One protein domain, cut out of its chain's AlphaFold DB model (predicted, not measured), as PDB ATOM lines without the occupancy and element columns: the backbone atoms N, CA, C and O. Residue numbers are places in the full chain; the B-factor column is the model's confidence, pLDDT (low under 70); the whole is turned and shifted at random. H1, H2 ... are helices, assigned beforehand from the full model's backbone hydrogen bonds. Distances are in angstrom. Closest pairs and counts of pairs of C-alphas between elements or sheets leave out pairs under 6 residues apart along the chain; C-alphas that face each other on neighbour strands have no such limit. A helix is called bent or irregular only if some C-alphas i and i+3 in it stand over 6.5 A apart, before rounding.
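What this domain is: This is residues 5 to 42 and 78 to 166 of the 169 residues of an uncharacterized protein of Actinobacteria bacterium (UniProt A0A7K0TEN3). One long helix, H1, makes the length of the model, and the helical hairpin of H5 and H6 packs on it aslant, so that these three helices form the core. The short helix H2 packs on both H1 and H5, H3 packs on the first part of H5, H4 packs on the last part of H1, and the small last helix H7 lies near H1 and H6. The printed part has 127 residues with seven named helices, H1 to H7 in order along the chain, and no named strand; the class is all helix. It is compact, with a radius of gyration of the C-alphas of 15.3 A, and its outline of 56 by 28 by 27 A is only just a rod.

How they stand to each other: H1, residues 5 to 37, and H5, residues 111 to 132, are the hubs, touching four helices each. H1 touches H5 with its residues 14 to 21 alone, opposite ways at a steep tilt of 50 degrees; the closest C-alphas, of Phe 14 and Val 131, are 5.7 A apart. H6, residues 136 to 155, is irregular, with C-alphas 137 and 140 7.3 A apart, and has a kink of 55 degrees near residue 143. H5 and H6 form a hairpin and touch, closest at the C-alphas of Asn 120 and Arg 148, 5.5 A apart. H6 touches H1 at a tilt of 36 degrees, only just steep, the same way, closest at the C-alphas of Leu 24 and Leu 153, 6.1 A apart. H2, residues 78 to 84, touches H5 at a shallow tilt of 19 degrees, opposite ways, with the C-alphas of Arg 82 and Met 121 closest at 5.8 A. H2 touches H1 too, at Glu 25 and Leu 78, whose C-alphas are 6.0 A apart. H3, residues 87 to 94, is irregular, with C-alphas 88 and 91 7.9 A apart; it touches H5, closest at the C-alphas of Asn 87 and Asp 118, 6.4 A apart. H4, residues 98 to 101, touches H1, closest at the C-alphas of Lys 31 and Ile 101, 6.0 A apart. H7, residues 161 to 166, is close to H1 but not clearly touching it, with the C-alphas of Phe 16 and Arg 166 closest at 7.1 A. Every O i to N i+4 pair is within hydrogen-bond range in H2 and H5, against 27 of 29 in H1, 2 of 4 in H3, 12 of 16 in H6 and 1 of 2 in H7; H4 is too short for such a pair.

Where its parts are: H1 begins at C-alpha 5 (15.947, 27.420, 13.021) and measures 48.6 A. H5 measures 31.4 A and H6 28.7 A. H7 ends at C-alpha 166 (8.224, 21.834, -2.172).

The domain as a whole: The two C-alphas farthest apart, of Asp 5 and Ser 42, are 58.4 A apart. Residues 43 to 77 are not printed, and C-alphas 42 and 78 are 28.5 A apart across the cut. Of the links printed whole, H4 to H5 is short and the others are tight. Residues 40 to 42 and 165 to 166 have pLDDT under 70.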
ATOM      1  N   ASP A   5      16.740  26.917  14.144       76.44
ATOM      2  CA  ASP A   5      15.947  27.420  13.021       76.44
ATOM      3  C   ASP A   5      16.808  27.817  11.807       76.44
ATOM      4  O   ASP A   5      16.472  27.466  10.678       76.44
ATOM      5  N   GLU A   6      17.978  28.435  12.017       78.69
ATOM      6  CA  GLU A   6      18.901  28.795  10.927       78.69
ATOM      7  C   GLU A   6      19.446  27.541  10.225       78.69
ATOM      8  O   GLU A   6      19.550  27.499   9.000       78.69
ATOM      9  N   TYR A   7      19.746  26.477  10.980       82.00
ATOM     10  CA  TYR A   7      20.176  25.203  10.396       82.00
ATOM     11  C   TYR A   7      19.071  24.529   9.576       82.00
ATOM     12  O   TYR A   7      19.360  23.949   8.525       82.00
ATOM     13  N   VAL A   8      17.821  24.601  10.041       83.62
ATOM     14  CA  VAL A   8      16.663  24.050   9.323       83.62
ATOM     15  C   VAL A   8      16.448  24.800   8.009       83.62
ATOM     16  O   VAL A   8      16.368  24.162   6.956       83.62
ATOM     17  N   GLU A   9      16.454  26.134   8.040       83.19
ATOM     18  CA  GLU A   9      16.312  26.964   6.838       83.19
ATOM     19  C   GLU A   9      17.436  26.700   5.825       83.19
ATOM     20  O   GLU A   9      17.186  26.507   4.631       83.19
ATOM     21  N   MET A  10      18.687  26.618   6.292       86.81
ATOM     22  CA  MET A  10      19.829  26.266   5.445       86.81
ATOM     23  C   MET A  10      19.626  24.914   4.760       86.81
ATOM     24  O   MET A  10      19.830  24.790   3.548       86.81
ATOM     25  N   HIS A  11      19.213  23.898   5.520       89.19
ATOM     26  CA  HIS A  11      18.996  22.557   4.992       89.19
ATOM     27  C   HIS A  11      17.889  22.535   3.927       89.19
ATOM     28  O   HIS A  11      18.084  21.946   2.861       89.19
ATOM     29  N   GLN A  12      16.773  23.234   4.161       90.69
ATOM     30  CA  GLN A  12      15.686  23.368   3.183       90.69
ATOM     31  C   GLN A  12      16.177  23.990   1.865       90.69
ATOM     32  O   GLN A  12      15.849  23.493   0.783       90.69
ATOM     33  N   GLN A  13      17.031  25.020   1.924       92.19
ATOM     34  CA  GLN A  13      17.606  25.635   0.721       92.19
ATOM     35  C   GLN A  13      18.488  24.661  -0.072       92.19
ATOM     36  O   GLN A  13      18.416  24.621  -1.308       92.19
ATOM     37  N   PHE A  14      19.306  23.855   0.609       94.62
ATOM     38  CA  PHE A  14      20.130  22.836  -0.042       94.62
ATOM     39  C   PHE A  14      19.289  21.714  -0.653       94.62
ATOM     40  O   PHE A  14      19.511  21.367  -1.817       94.62
ATOM     41  N   GLU A  15      18.303  21.194   0.078       94.56
ATOM     42  CA  GLU A  15      17.406  20.137  -0.401       94.56
ATOM     43  C   GLU A  15      16.622  20.591  -1.637       94.56
ATOM     44  O   GLU A  15      16.609  19.904  -2.664       94.56
ATOM     45  N   PHE A  16      16.016  21.777  -1.581       95.19
ATOM     46  CA  PHE A  16      15.244  22.295  -2.703       95.19
ATOM     47  C   PHE A  16      16.126  22.560  -3.927       95.19
ATOM     48  O   PHE A  16      15.766  22.224  -5.059       95.19
ATOM     49  N   SER A  17      17.334  23.084  -3.714       96.38
ATOM     50  CA  SER A  17      18.308  23.270  -4.792       96.38
ATOM     51  C   SER A  17      18.733  21.939  -5.414       96.38
ATOM     52  O   SER A  17      18.808  21.839  -6.639       96.38
ATOM     53  N   TYR A  18      18.977  20.908  -4.599       96.88
ATOM     54  CA  TYR A  18      19.287  19.559  -5.073       96.88
ATOM     55  C   TYR A  18      18.159  19.006  -5.950       96.88
ATOM     56  O   TYR A  18      18.409  18.535  -7.061       96.88
ATOM     57  N   PHE A  19      16.913  19.142  -5.492       96.81
ATOM     58  CA  PHE A  19      15.726  18.738  -6.239       96.81
ATOM     59  C   PHE A  19      15.629  19.434  -7.605       96.81
ATOM     60  O   PHE A  19      15.497  18.762  -8.632       96.81
ATOM     61  N   LEU A  20      15.761  20.765  -7.648       97.50
ATOM     62  CA  LEU A  20      15.701  21.527  -8.900       97.50
ATOM     63  C   LEU A  20      16.815  21.136  -9.880       97.50
ATOM     64  O   LEU A  20      16.571  21.026 -11.085       97.50
ATOM     65  N   ILE A  21      18.033  20.906  -9.383       97.94
ATOM     66  CA  ILE A  21      19.153  20.447 -10.211       97.94
ATOM     67  C   ILE A  21      18.897  19.039 -10.760       97.94
ATOM     68  O   ILE A  21      19.128  18.811 -11.948       97.94
ATOM     69  N   GLY A  22      18.365  18.128  -9.942       96.94
ATOM     70  CA  GLY A  22      17.977  16.785 -10.377       96.94
ATOM     71  C   GLY A  22      16.935  16.815 -11.496       96.94
ATOM     72  O   GLY A  22      17.127  16.182 -12.535       96.94
ATOM     73  N   LEU A  23      15.876  17.618 -11.337       97.31
ATOM     74  CA  LEU A  23      14.871  17.820 -12.387       97.31
ATOM     75  C   LEU A  23      15.486  18.365 -13.679       97.31
ATOM     76  O   LEU A  23      15.121  17.920 -14.771       97.31
ATOM     77  N   LEU A  24      16.417  19.318 -13.568       98.19
ATOM     78  CA  LEU A  24      17.051  19.934 -14.730       98.19
ATOM     79  C   LEU A  24      17.897  18.906 -15.478       98.19
ATOM     80  O   LEU A  24      17.774  18.780 -16.694       98.19
ATOM     81  N   GLU A  25      18.726  18.153 -14.761       97.62
ATOM     82  CA  GLU A  25      19.613  17.160 -15.358       97.62
ATOM     83  C   GLU A  25      18.829  16.030 -16.038       97.62
ATOM     84  O   GLU A  25      19.132  15.696 -17.184       97.62
ATOM     85  N   ILE A  26      17.771  15.517 -15.400       96.88
ATOM     86  CA  ILE A  26      16.869  14.518 -15.999       96.88
ATOM     87  C   ILE A  26      16.188  15.080 -17.254       96.88
ATOM     88  O   ILE A  26      16.152  14.422 -18.295       96.88
ATOM     89  N   SER A  27      15.687  16.316 -17.195       97.56
ATOM     90  CA  SER A  27      15.009  16.949 -18.334       97.56
ATOM     91  C   SER A  27      15.939  17.117 -19.535       97.56
ATOM     92  O   SER A  27      15.559  16.806 -20.666       97.56
ATOM     93  N   LEU A  28      17.173  17.577 -19.305       98.00
ATOM     94  CA  LEU A  28      18.180  17.737 -20.356       98.00
ATOM     95  C   LEU A  28      18.591  16.385 -20.942       98.00
ATOM     96  O   LEU A  28      18.628  16.240 -22.164       98.00
ATOM     97  N   ARG A  29      18.830  15.395 -20.079       96.31
ATOM     98  CA  ARG A  29      19.185  14.025 -20.457       96.31
ATOM     99  C   ARG A  29      18.131  13.361 -21.335       96.31
ATOM    100  O   ARG A  29      18.493  12.640 -22.253       96.31
ATOM    101  N   ASN A  30      16.853  13.631 -21.093       95.56
ATOM    102  CA  ASN A  30      15.776  13.068 -21.902       95.56
ATOM    103  C   ASN A  30      15.601  13.825 -23.227       95.56
ATOM    104  O   ASN A  30      15.400  13.213 -24.271       95.56
ATOM    105  N   LYS A  31      15.688  15.160 -23.215       96.62
ATOM    106  CA  LYS A  31      15.341  15.988 -24.384       96.62
ATOM    107  C   LYS A  31      16.481  16.171 -25.383       96.62
ATOM    108  O   LYS A  31      16.224  16.189 -26.589       96.62
ATOM    109  N   ILE A  32      17.721  16.336 -24.916       96.81
ATOM    110  CA  ILE A  32      18.867  16.635 -25.790       96.81
ATOM    111  C   ILE A  32      19.167  15.470 -26.744       96.81
ATOM    112  O   ILE A  32      19.204  15.729 -27.949       96.81
ATOM    113  N   PRO A  33      19.331  14.214 -26.279       95.56
ATOM    114  CA  PRO A  33      19.574  13.078 -27.165       95.56
ATOM    115  C   PRO A  33      18.502  12.930 -28.240       95.56
ATOM    116  O   PRO A  33      18.846  12.860 -29.411       95.56
ATOM    117  N   ILE A  34      17.215  12.987 -27.873       93.25
ATOM    118  CA  ILE A  34      16.093  12.900 -28.824       93.25
ATOM    119  C   ILE A  34      16.203  14.001 -29.888       93.25
ATOM    120  O   ILE A  34      16.226  13.721 -31.085       93.25
ATOM    121  N   THR A  35      16.369  15.251 -29.453       94.62
ATOM    122  CA  THR A  35      16.423  16.421 -30.348       94.62
ATOM    123  C   THR A  35      17.626  16.401 -31.292       94.62
ATOM    124  O   THR A  35      17.563  16.961 -32.392       94.62
ATOM    125  N   LEU A  36      18.740  15.801 -30.867       93.25
ATOM    126  CA  LEU A  36      19.941  15.634 -31.684       93.25
ATOM    127  C   LEU A  36      19.851  14.408 -32.605       93.25
ATOM    128  O   LEU A  36      20.304  14.491 -33.748       93.25
ATOM    129  N   SER A  37      19.228  13.316 -32.154       90.19
ATOM    130  CA  SER A  37      18.984  12.107 -32.953       90.19
ATOM    131  C   SER A  37      18.114  12.383 -34.173       90.19
ATOM    132  O   SER A  37      18.401  11.860 -35.239       90.19
ATOM    133  N   GLU A  38      17.103  13.248 -34.068       84.12
ATOM    134  CA  GLU A  38      16.245  13.609 -35.212       84.12
ATOM    135  C   GLU A  38      17.012  14.220 -36.395       84.12
ATOM    136  O   GLU A  38      16.556  14.162 -37.534       84.12
ATOM    137  N   LYS A  39      18.171  14.836 -36.134       72.88
ATOM    138  CA  LYS A  39      19.044  15.397 -37.174       72.88
ATOM    139  C   LYS A  39      20.019  14.352 -37.729       72.88
ATOM    140  O   LYS A  39      20.603  14.557 -38.791       72.88
ATOM    141  N   CYS A  40      20.241  13.263 -37.002       68.44
ATOM    142  CA  CYS A  40      21.170  12.230 -37.414       68.44
ATOM    143  C   CYS A  40      20.552  11.410 -38.553       68.44
ATOM    144  O   CYS A  40      19.493  10.806 -38.405       68.44
ATOM    145  N   GLY A  41      21.203  11.417 -39.719       64.44
ATOM    146  CA  GLY A  41      20.821  10.557 -40.837       64.44
ATOM    147  C   GLY A  41      21.144   9.086 -40.561       64.44
ATOM    148  O   GLY A  41      21.877   8.757 -39.629       64.44
ATOM    149  N   SER A  42      20.665   8.192 -41.429       64.19
ATOM    150  CA  SER A  42      20.884   6.738 -41.336       64.19
ATOM    151  C   SER A  42      22.360   6.312 -41.274       64.19
ATOM    152  O   SER A  42      22.665   5.227 -40.789       64.19
ATOM    153  N   LEU A  78      26.009  17.116 -15.449       97.50
ATOM    154  CA  LEU A  78      25.464  18.448 -15.761       97.50
ATOM    155  C   LEU A  78      26.414  19.363 -16.555       97.50
ATOM    156  O   LEU A  78      25.980  20.104 -17.439       97.50
ATOM    157  N   SER A  79      27.719  19.314 -16.274       97.06
ATOM    158  CA  SER A  79      28.723  20.118 -16.982       97.06
ATOM    159  C   SER A  79      28.814  19.790 -18.478       97.06
ATOM    160  O   SER A  79      29.096  20.690 -19.273       97.06
ATOM    161  N   PHE A  80      28.526  18.545 -18.871       98.25
ATOM    162  CA  PHE A  80      28.442  18.130 -20.268       98.25
ATOM    163  C   PHE A  80      27.251  18.807 -20.957       98.25
ATOM    164  O   PHE A  80      27.418  19.456 -21.990       98.25
ATOM    165  N   TRP A  81      26.066  18.751 -20.343       97.94
ATOM    166  CA  TRP A  81      24.858  19.389 -20.880       97.94
ATOM    167  C   TRP A  81      25.001  20.911 -20.972       97.94
ATOM    168  O   TRP A  81      24.669  21.505 -22.000       97.94
ATOM    169  N   ARG A  82      25.583  21.550 -19.946       97.38
ATOM    170  CA  ARG A  82      25.927  22.980 -19.986       97.38
ATOM    171  C   ARG A  82      26.846  23.297 -21.156       97.38
ATOM    172  O   ARG A  82      26.659  24.320 -21.803       97.38
ATOM    173  N   PHE A  83      27.862  22.472 -21.414       97.44
ATOM    174  CA  PHE A  83      28.786  22.714 -22.520       97.44
ATOM    175  C   PHE A  83      28.051  22.732 -23.866       97.44
ATOM    176  O   PHE A  83      28.247  23.670 -24.642       97.44
ATOM    177  N   LEU A  84      27.157  21.769 -24.116       97.25
ATOM    178  CA  LEU A  84      26.364  21.725 -25.351       97.25
ATOM    179  C   LEU A  84      25.496  22.975 -25.548       97.25
ATOM    180  O   LEU A  84      25.356  23.444 -26.673       97.25
ATOM    181  N   LEU A  85      24.978  23.542 -24.458       96.88
ATOM    182  CA  LEU A  85      24.161  24.761 -24.459       96.88
ATOM    183  C   LEU A  85      24.971  26.061 -24.322       96.88
ATOM    184  O   LEU A  85      24.380  27.136 -24.238       96.88
ATOM    185  N   SER A  86      26.303  25.987 -24.292       95.19
ATOM    186  CA  SER A  86      27.145  27.171 -24.112       95.19
ATOM    187  C   SER A  86      27.220  28.030 -25.368       95.19
ATOM    188  O   SER A  86      27.105  27.509 -26.479       95.19
ATOM    189  N   ASN A  87      27.519  29.326 -25.199       92.56
ATOM    190  CA  ASN A  87      27.636  30.298 -26.296       92.56
ATOM    191  C   ASN A  87      28.382  29.758 -27.538       92.56
ATOM    192  O   ASN A  87      27.943  29.922 -28.677       92.56
ATOM    193  N   LYS A  88      29.476  29.024 -27.301       93.25
ATOM    194  CA  LYS A  88      30.345  28.434 -28.332       93.25
ATOM    195  C   LYS A  88      29.600  27.568 -29.353       93.25
ATOM    196  O   LYS A  88      30.064  27.425 -30.477       93.25
ATOM    197  N   ASN A  89      28.451  27.018 -28.969       95.75
ATOM    198  CA  ASN A  89      27.668  26.092 -29.773       95.75
ATOM    199  C   ASN A  89      26.419  26.727 -30.406       95.75
ATOM    200  O   ASN A  89      25.541  26.003 -30.886       95.75
ATOM    201  N   TYR A  90      26.332  28.065 -30.455       96.19
ATOM    202  CA  TYR A  90      25.199  28.761 -31.073       96.19
ATOM    203  C   TYR A  90      24.968  28.339 -32.534       96.19
ATOM    204  O   TYR A  90      23.881  27.911 -32.917       96.19
ATOM    205  N   GLY A  91      26.004  28.438 -33.367       95.00
ATOM    206  CA  GLY A  91      25.893  28.113 -34.790       95.00
ATOM    207  C   GLY A  91      25.821  26.610 -35.063       95.00
ATOM    208  O   GLY A  91      25.095  26.179 -35.955       95.00
ATOM    209  N   SER A  92      26.555  25.808 -34.289       93.50
ATOM    210  CA  SER A  92      26.767  24.381 -34.559       93.50
ATOM    211  C   SER A  92      25.664  23.473 -34.011       93.50
ATOM    212  O   SER A  92      25.295  22.504 -34.674       93.50
ATOM    213  N   LEU A  93      25.118  23.777 -32.827       95.00
ATOM    214  CA  LEU A  93      24.109  22.946 -32.159       95.00
ATOM    215  C   LEU A  93      22.788  23.684 -31.925       95.00
ATOM    216  O   LEU A  93      21.722  23.118 -32.172       95.00
ATOM    217  N   TRP A  94      22.835  24.943 -31.478       96.44
ATOM    218  CA  TRP A  94      21.630  25.691 -31.107       96.44
ATOM    219  C   TRP A  94      20.705  25.967 -32.289       96.44
ATOM    220  O   TRP A  94      19.562  25.505 -32.288       96.44
ATOM    221  N   LEU A  95      21.204  26.701 -33.291       95.06
ATOM    222  CA  LEU A  95      20.429  27.086 -34.470       95.06
ATOM    223  C   LEU A  95      19.882  25.882 -35.250       95.06
ATOM    224  O   LEU A  95      18.715  25.946 -35.652       95.06
ATOM    225  N   PRO A  96      20.651  24.791 -35.455       93.44
ATOM    226  CA  PRO A  96      20.142  23.642 -36.189       93.44
ATOM    227  C   PRO A  96      19.076  22.849 -35.431       93.44
ATOM    228  O   PRO A  96      18.145  22.357 -36.061       93.44
ATOM    229  N   SER A  97      19.200  22.681 -34.109       93.69
ATOM    230  CA  SER A  97      18.332  21.736 -33.394       93.69
ATOM    231  C   SER A  97      18.073  22.070 -31.929       93.69
ATOM    232  O   SER A  97      16.902  22.078 -31.551       93.69
ATOM    233  N   LEU A  98      19.084  22.387 -31.107       95.94
ATOM    234  CA  LEU A  98      18.915  22.425 -29.642       95.94
ATOM    235  C   LEU A  98      17.930  23.484 -29.141       95.94
ATOM    236  O   LEU A  98      17.326  23.277 -28.097       95.94
ATOM    237  N   HIS A  99      17.685  24.559 -29.889       96.38
ATOM    238  CA  HIS A  99      16.633  25.522 -29.547       96.38
ATOM    239  C   HIS A  99      15.236  24.892 -29.338       96.38
ATOM    240  O   HIS A  99      14.428  25.448 -28.602       96.38
ATOM    241  N   ARG A 100      14.961  23.719 -29.937       96.00
ATOM    242  CA  ARG A 100      13.675  23.003 -29.843       96.00
ATOM    243  C   ARG A 100      13.430  22.355 -28.484       96.00
ATOM    244  O   ARG A 100      12.283  22.058 -28.172       96.00
ATOM    245  N   ILE A 101      14.465  22.161 -27.659       96.81
ATOM    246  CA  ILE A 101      14.269  21.575 -26.321       96.81
ATOM    247  C   ILE A 101      13.494  22.512 -25.386       96.81
ATOM    248  O   ILE A 101      12.991  22.047 -24.365       96.81
ATOM    249  N   PHE A 102      13.393  23.800 -25.741       96.88
ATOM    250  CA  PHE A 102      12.675  24.830 -24.996       96.88
ATOM    251  C   PHE A 102      11.383  25.259 -25.722       96.88
ATOM    252  O   PHE A 102      11.365  26.326 -26.343       96.88
ATOM    253  N   PRO A 103      10.313  24.442 -25.691       94.62
ATOM    254  CA  PRO A 103       9.091  24.703 -26.456       94.62
ATOM    255  C   PRO A 103       8.337  25.961 -25.999       94.62
ATOM    256  O   PRO A 103       7.721  26.627 -26.824       94.62
ATOM    257  N   GLU A 104       8.434  26.328 -24.719       94.75
ATOM    258  CA  GLU A 104       7.682  27.459 -24.148       94.75
ATOM    259  C   GLU A 104       8.330  28.825 -24.427       94.75
ATOM    260  O   GLU A 104       7.792  29.873 -24.064       94.75
ATOM    261  N   ILE A 105       9.506  28.842 -25.064       94.81
ATOM    262  CA  ILE A 105      10.203  30.079 -25.404       94.81
ATOM    263  C   ILE A 105       9.719  30.587 -26.764       94.81
ATOM    264  O   ILE A 105       9.966  29.936 -27.782       94.81
ATOM    265  N   PRO A 106       9.160  31.806 -26.851       92.56
ATOM    266  CA  PRO A 106       8.868  32.415 -28.137       92.56
ATOM    267  C   PRO A 106      10.168  32.797 -28.857       92.56
ATOM    268  O   PRO A 106      11.055  33.444 -28.298       92.56
ATOM    269  N   SER A 107      10.262  32.458 -30.145       92.38
ATOM    270  CA  SER A 107      11.430  32.765 -30.989       92.38
ATOM    271  C   SER A 107      12.781  32.293 -30.401       92.38
ATOM    272  O   SER A 107      13.717  33.095 -30.293       92.38
ATOM    273  N   PRO A 108      12.952  30.995 -30.077       93.38
ATOM    274  CA  PRO A 108      14.112  30.507 -29.326       93.38
ATOM    275  C   PRO A 108      15.438  30.621 -30.103       93.38
ATOM    276  O   PRO A 108      16.517  30.593 -29.520       93.38
ATOM    277  N   LYS A 109      15.398  30.842 -31.426       95.06
ATOM    278  CA  LYS A 109      16.599  31.099 -32.244       95.06
ATOM    279  C   LYS A 109      17.272  32.441 -31.941       95.06
ATOM    280  O   LYS A 109      18.442  32.610 -32.282       95.06
ATOM    281  N   ARG A 110      16.570  33.409 -31.336       96.12
ATOM    282  CA  ARG A 110      17.122  34.751 -31.098       96.12
ATOM    283  C   ARG A 110      18.340  34.686 -30.171       96.12
ATOM    284  O   ARG A 110      18.308  34.060 -29.115       96.12
ATOM    285  N   MET A 111      19.405  35.389 -30.553       94.00
ATOM    286  CA  MET A 111      20.679  35.401 -29.825       94.00
ATOM    287  C   MET A 111      20.533  35.844 -28.361       94.00
ATOM    288  O   MET A 111      21.190  35.301 -27.476       94.00
ATOM    289  N   ASN A 112      19.674  36.826 -28.076       95.44
ATOM    290  CA  ASN A 112      19.446  37.294 -26.708       95.44
ATOM    291  C   ASN A 112      18.820  36.209 -25.813       95.44
ATOM    292  O   ASN A 112      19.236  36.062 -24.668       95.44
ATOM    293  N   ILE A 113      17.884  35.418 -26.341       95.56
ATOM    294  CA  ILE A 113      17.282  34.294 -25.622       95.56
ATOM    295  C   ILE A 113      18.329  33.224 -25.335       95.56
ATOM    296  O   ILE A 113      18.469  32.782 -24.197       95.56
ATOM    297  N   PHE A 114      19.119  32.864 -26.342       96.38
ATOM    298  CA  PHE A 114      20.191  31.900 -26.162       96.38
ATOM    299  C   PHE A 114      21.206  32.340 -25.092       96.38
ATOM    300  O   PHE A 114      21.554  31.555 -24.215       96.38
ATOM    301  N   LYS A 115      21.605  33.621 -25.078       96.12
ATOM    302  CA  LYS A 115      22.466  34.180 -24.019       96.12
ATOM    303  C   LYS A 115      21.836  34.084 -22.625       96.12
ATOM    304  O   LYS A 115      22.552  33.862 -21.649       96.12
ATOM    305  N   THR A 116      20.519  34.247 -22.512       97.06
ATOM    306  CA  THR A 116      19.796  34.060 -21.242       97.06
ATOM    307  C   THR A 116      19.857  32.607 -20.777       97.06
ATOM    308  O   THR A 116      20.129  32.359 -19.602       97.06
ATOM    309  N   ILE A 117      19.671  31.654 -21.691       97.44
ATOM    310  CA  ILE A 117      19.768  30.217 -21.404       97.44
ATOM    311  C   ILE A 117      21.183  29.852 -20.962       97.44
ATOM    312  O   ILE A 117      21.332  29.227 -19.917       97.44
ATOM    313  N   ASP A 118      22.209  30.304 -21.685       97.38
ATOM    314  CA  ASP A 118      23.618  30.088 -21.330       97.38
ATOM    315  C   ASP A 118      23.920  30.607 -19.912       97.38
ATOM    316  O   ASP A 118      24.402  29.861 -19.058       97.38
ATOM    317  N   LYS A 119      23.514  31.847 -19.589       97.81
ATOM    318  CA  LYS A 119      23.653  32.414 -18.231       97.81
ATOM    319  C   LYS A 119      22.911  31.613 -17.158       97.81
ATOM    320  O   LYS A 119      23.408  31.471 -16.036       97.81
ATOM    321  N   ASN A 120      21.708  31.133 -17.461       98.31
ATOM    322  CA  ASN A 120      20.926  30.340 -16.517       98.31
ATOM    323  C   ASN A 120      21.554  28.958 -16.302       98.31
ATOM    324  O   ASN A 120      21.647  28.523 -15.159       98.31
ATOM    325  N   MET A 121      22.059  28.313 -17.356       98.19
ATOM    326  CA  MET A 121      22.785  27.041 -17.271       98.19
ATOM    327  C   MET A 121      24.091  27.178 -16.485       98.19
ATOM    328  O   MET A 121      24.437  26.310 -15.686       98.19
ATOM    329  N   ASP A 122      24.806  28.286 -16.670       97.81
ATOM    330  CA  ASP A 122      26.011  28.608 -15.907       97.81
ATOM    331  C   ASP A 122      25.699  28.811 -14.412       97.81
ATOM    332  O   ASP A 122      26.422  28.330 -13.538       97.81
ATOM    333  N   THR A 123      24.560  29.444 -14.108       98.00
ATOM    334  CA  THR A 123      24.061  29.570 -12.731       98.00
ATOM    335  C   THR A 123      23.639  28.224 -12.146       98.00
ATOM    336  O   THR A 123      23.973  27.936 -11.001       98.00
ATOM    337  N   ALA A 124      22.976  27.372 -12.929       98.44
ATOM    338  CA  ALA A 124      22.600  26.026 -12.512       98.44
ATOM    339  C   ALA A 124      23.830  25.174 -12.161       98.44
ATOM    340  O   ALA A 124      23.842  24.487 -11.144       98.44
ATOM    341  N   LEU A 125      24.900  25.264 -12.958       97.94
ATOM    342  CA  LEU A 125      26.146  24.551 -12.681       97.94
ATOM    343  C   LEU A 125      26.809  25.034 -11.380       97.94
ATOM    344  O   LEU A 125      27.276  24.209 -10.596       97.94
ATOM    345  N   ARG A 126      26.817  26.350 -11.122       97.38
ATOM    346  CA  ARG A 126      27.281  26.899  -9.836       97.38
ATOM    347  C   ARG A 126      26.431  26.404  -8.671       97.38
ATOM    348  O   ARG A 126      26.999  25.923  -7.700       97.38
ATOM    349  N   LEU A 127      25.102  26.459  -8.793       97.88
ATOM    350  CA  LEU A 127      24.183  25.981  -7.758       97.88
ATOM    351  C   LEU A 127      24.422  24.504  -7.440       97.88
ATOM    352  O   LEU A 127      24.556  24.145  -6.276       97.88
ATOM    353  N   ARG A 128      24.563  23.661  -8.470       97.62
ATOM    354  CA  ARG A 128      24.906  22.242  -8.311       97.62
ATOM    355  C   ARG A 128      26.193  22.059  -7.516       97.62
ATOM    356  O   ARG A 128      26.250  21.185  -6.660       97.62
ATOM    357  N   ASN A 129      27.232  22.844  -7.808       96.88
ATOM    358  CA  ASN A 129      28.499  22.756  -7.082       96.88
ATOM    359  C   ASN A 129      28.349  23.223  -5.632       96.88
ATOM    360  O   ASN A 129      28.857  22.552  -4.740       96.88
ATOM    361  N   SER A 130      27.614  24.310  -5.385       96.38
ATOM    362  CA  SER A 130      27.322  24.759  -4.022       96.38
ATOM    363  C   SER A 130      26.589  23.686  -3.222       96.38
ATOM    364  O   SER A 130      26.977  23.412  -2.096       96.38
ATOM    365  N   VAL A 131      25.590  23.029  -3.817       96.25
ATOM    366  CA  VAL A 131      24.856  21.927  -3.180       96.25
ATOM    367  C   VAL A 131      25.758  20.727  -2.911       96.25
ATOM    368  O   VAL A 131      25.799  20.234  -1.793       96.25
ATOM    369  N   ALA A 132      26.521  20.280  -3.911       95.25
ATOM    370  CA  ALA A 132      27.389  19.109  -3.781       95.25
ATOM    371  C   ALA A 132      28.481  19.274  -2.709       95.25
ATOM    372  O   ALA A 132      28.956  18.282  -2.164       95.25
ATOM    373  N   HIS A 133      28.884  20.514  -2.429       94.56
ATOM    374  CA  HIS A 133      29.902  20.842  -1.435       94.56
ATOM    375  C   HIS A 133      29.332  21.450  -0.148       94.56
ATOM    376  O   HIS A 133      30.122  21.880   0.686       94.56
ATOM    377  N   PHE A 134      28.003  21.521   0.011       92.81
ATOM    378  CA  PHE A 134      27.349  22.229   1.121       92.81
ATOM    379  C   PHE A 134      27.954  23.624   1.375       92.81
ATOM    380  O   PHE A 134      28.241  24.018   2.505       92.81
ATOM    381  N   ASN A 135      28.189  24.375   0.296       92.00
ATOM    382  CA  ASN A 135      28.838  25.678   0.356       92.00
ATOM    383  C   ASN A 135      27.907  26.725   0.983       92.00
ATOM    384  O   ASN A 135      27.073  27.320   0.295       92.00
ATOM    385  N   CYS A 136      28.075  26.951   2.283       89.69
ATOM    386  CA  CYS A 136      27.257  27.872   3.066       89.69
ATOM    387  C   CYS A 136      27.436  29.339   2.634       89.69
ATOM    388  O   CYS A 136      26.480  30.106   2.691       89.69
ATOM    389  N   ASP A 137      28.590  29.719   2.077       90.19
ATOM    390  CA  ASP A 137      28.808  31.085   1.571       90.19
ATOM    391  C   ASP A 137      27.858  31.434   0.415       90.19
ATOM    392  O   ASP A 137      27.585  32.603   0.135       90.19
ATOM    393  N   ALA A 138      27.324  30.418  -0.270       89.38
ATOM    394  CA  ALA A 138      26.407  30.606  -1.383       89.38
ATOM    395  C   ALA A 138      24.951  30.838  -0.948       89.38
ATOM    396  O   ALA A 138      24.154  31.217  -1.812       89.38
ATOM    397  N   LEU A 139      24.595  30.629   0.330       89.62
ATOM    398  CA  LEU A 139      23.209  30.609   0.834       89.62
ATOM    399  C   LEU A 139      22.401  31.839   0.419       89.62
ATOM    400  O   LEU A 139      21.318  31.706  -0.147       89.62
ATOM    401  N   SER A 140      22.975  33.031   0.588       90.19
ATOM    402  CA  SER A 140      22.341  34.304   0.221       90.19
ATOM    403  C   SER A 140      21.997  34.412  -1.272       90.19
ATOM    404  O   SER A 140      21.088  35.142  -1.663       90.19
ATOM    405  N   THR A 141      22.692  33.658  -2.128       93.88
ATOM    406  CA  THR A 141      22.502  33.647  -3.587       93.88
ATOM    407  C   THR A 141      21.742  32.420  -4.098       93.88
ATOM    408  O   THR A 141      21.413  32.352  -5.292       93.88
ATOM    409  N   MET A 142      21.439  31.446  -3.230       94.56
ATOM    410  CA  MET A 142      20.712  30.234  -3.617       94.56
ATOM    411  C   MET A 142      19.303  30.549  -4.127       94.56
ATOM    412  O   MET A 142      19.005  30.082  -5.227       94.56
ATOM    413  N   PRO A 143      18.481  31.400  -3.477       94.81
ATOM    414  CA  PRO A 143      17.137  31.717  -3.975       94.81
ATOM    415  C   PRO A 143      17.144  32.289  -5.397       94.81
ATOM    416  O   PRO A 143      16.352  31.907  -6.262       94.81
ATOM    417  N   TYR A 144      18.112  33.160  -5.689       96.06
ATOM    418  CA  TYR A 144      18.302  33.712  -7.028       96.06
ATOM    419  C   TYR A 144      18.687  32.635  -8.052       96.06
ATOM    420  O   TYR A 144      18.193  32.612  -9.184       96.06
ATOM    421  N   SER A 145      19.570  31.722  -7.653       97.50
ATOM    422  CA  SER A 145      20.005  30.618  -8.502       97.50
ATOM    423  C   SER A 145      18.868  29.628  -8.760       97.50
ATOM    424  O   SER A 145      18.651  29.235  -9.907       97.50
ATOM    425  N   GLN A 146      18.085  29.299  -7.732       97.38
ATOM    426  CA  GLN A 146      16.874  28.485  -7.828       97.38
ATOM    427  C   GLN A 146      15.860  29.120  -8.779       97.38
ATOM    428  O   GLN A 146      15.344  28.430  -9.651       97.38
ATOM    429  N   MET A 147      15.618  30.435  -8.694       97.31
ATOM    430  CA  MET A 147      14.741  31.152  -9.629       97.31
ATOM    431  C   MET A 147      15.181  30.963 -11.090       97.31
ATOM    432  O   MET A 147      14.350  30.700 -11.962       97.31
ATOM    433  N   ARG A 148      16.487  31.041 -11.376       98.12
ATOM    434  CA  ARG A 148      17.023  30.813 -12.730       98.12
ATOM    435  C   ARG A 148      16.874  29.361 -13.191       98.12
ATOM    436  O   ARG A 148      16.589  29.132 -14.367       98.12
ATOM    437  N   VAL A 149      17.018  28.390 -12.290       98.25
ATOM    438  CA  VAL A 149      16.764  26.973 -12.603       98.25
ATOM    439  C   VAL A 149      15.271  26.719 -12.836       98.25
ATOM    440  O   VAL A 149      14.922  26.102 -13.841       98.25
ATOM    441  N   LYS A 150      14.378  27.271 -12.003       97.81
ATOM    442  CA  LYS A 150      12.915  27.231 -12.203       97.81
ATOM    443  C   LYS A 150      12.519  27.813 -13.563       97.81
ATOM    444  O   LYS A 150      11.667  27.249 -14.252       97.81
ATOM    445  N   TRP A 151      13.177  28.893 -13.991       97.75
ATOM    446  CA  TRP A 151      12.982  29.459 -15.327       97.75
ATOM    447  C   TRP A 151      13.389  28.476 -16.434       97.75
ATOM    448  O   TRP A 151      12.628  28.298 -17.382       97.75
ATOM    449  N   LEU A 152      14.543  27.806 -16.325       98.19
ATOM    450  CA  LEU A 152      14.955  26.789 -17.306       98.19
ATOM    451  C   LEU A 152      13.951  25.640 -17.369       98.19
ATOM    452  O   LEU A 152      13.509  25.289 -18.455       98.19
ATOM    453  N   LEU A 153      13.569  25.095 -16.214       98.12
ATOM    454  CA  LEU A 153      12.628  23.981 -16.097       98.12
ATOM    455  C   LEU A 153      11.266  24.316 -16.703       98.12
ATOM    456  O   LEU A 153      10.761  23.559 -17.527       98.12
ATOM    457  N   THR A 154      10.726  25.490 -16.372       97.25
ATOM    458  CA  THR A 154       9.488  25.998 -16.979       97.25
ATOM    459  C   THR A 154       9.600  26.004 -18.499       97.25
ATOM    460  O   THR A 154       8.719  25.511 -19.191       97.25
ATOM    461  N   ASN A 155      10.704  26.535 -19.027       97.44
ATOM    462  CA  ASN A 155      10.881  26.663 -20.467       97.44
ATOM    463  C   ASN A 155      11.199  25.338 -21.166       97.44
ATOM    464  O   ASN A 155      10.971  25.214 -22.364       97.44
ATOM    465  N   LEU A 156      11.680  24.341 -20.421       96.75
ATOM    466  CA  LEU A 156      11.777  22.949 -20.853       96.75
ATOM    467  C   LEU A 156      10.408  22.245 -20.843       96.75
ATOM    468  O   LEU A 156      10.340  21.094 -21.270       96.75
ATOM    469  N   GLY A 157       9.331  22.895 -20.391       95.75
ATOM    470  CA  GLY A 157       7.988  22.317 -20.296       95.75
ATOM    471  C   GLY A 157       7.769  21.456 -19.047       95.75
ATOM    472  O   GLY A 157       6.902  20.589 -19.051       95.75
ATOM    473  N   VAL A 158       8.575  21.638 -17.996       95.38
ATOM    474  CA  VAL A 158       8.344  20.989 -16.696       95.38
ATOM    475  C   VAL A 158       7.218  21.718 -15.967       95.38
ATOM    476  O   VAL A 158       7.227  22.949 -15.890       95.38
ATOM    477  N   ASP A 159       6.268  20.957 -15.421       92.38
ATOM    478  CA  ASP A 159       5.117  21.508 -14.706       92.38
ATOM    479  C   ASP A 159       5.558  22.354 -13.503       92.38
ATOM    480  O   ASP A 159       6.297  21.904 -12.622       92.38
ATOM    481  N   LYS A 160       5.062  23.595 -13.459       88.44
ATOM    482  CA  LYS A 160       5.342  24.551 -12.388       88.44
ATOM    483  C   LYS A 160       4.807  24.089 -11.036       88.44
ATOM    484  O   LYS A 160       5.369  24.481 -10.014       88.44
ATOM    485  N   GLN A 161       3.766  23.255 -11.008       87.81
ATOM    486  CA  GLN A 161       3.207  22.720  -9.764       87.81
ATOM    487  C   GLN A 161       4.246  21.936  -8.950       87.81
ATOM    488  O   GLN A 161       4.223  21.993  -7.719       87.81
ATOM    489  N   LEU A 162       5.217  21.299  -9.614       86.62
ATOM    490  CA  LEU A 162       6.302  20.565  -8.957       86.62
ATOM    491  C   LEU A 162       7.209  21.463  -8.103       86.62
ATOM    492  O   LEU A 162       7.850  20.975  -7.176       86.62
ATOM    493  N   PHE A 163       7.275  22.765  -8.395       84.88
ATOM    494  CA  PHE A 163       8.092  23.707  -7.628       84.88
ATOM    495  C   PHE A 163       7.381  24.134  -6.339       84.88
ATOM    496  O   PHE A 163       7.998  24.183  -5.280       84.88
ATOM    497  N   TYR A 164       6.071  24.392  -6.421       72.62
ATOM    498  CA  TYR A 164       5.277  24.923  -5.308       72.62
ATOM    499  C   TYR A 164       4.967  23.885  -4.228       72.62
ATOM    500  O   TYR A 164       4.880  24.231  -3.055       72.62
ATOM    501  N   GLN A 165       4.856  22.604  -4.591       63.38
ATOM    502  CA  GLN A 165       4.649  21.519  -3.621       63.38
ATOM    503  C   GLN A 165       5.819  21.352  -2.634       63.38
ATOM    504  O   GLN A 165       5.659  20.711  -1.595       63.38
ATOM    505  N   ARG A 166       6.991  21.908  -2.966       65.75
ATOM    506  CA  ARG A 166       8.224  21.834  -2.172       65.75
ATOM    507  C   ARG A 166       8.631  23.168  -1.534       65.75
ATOM    508  O   ARG A 166       9.364  23.119  -0.562       65.75
TER     509      ARG A 166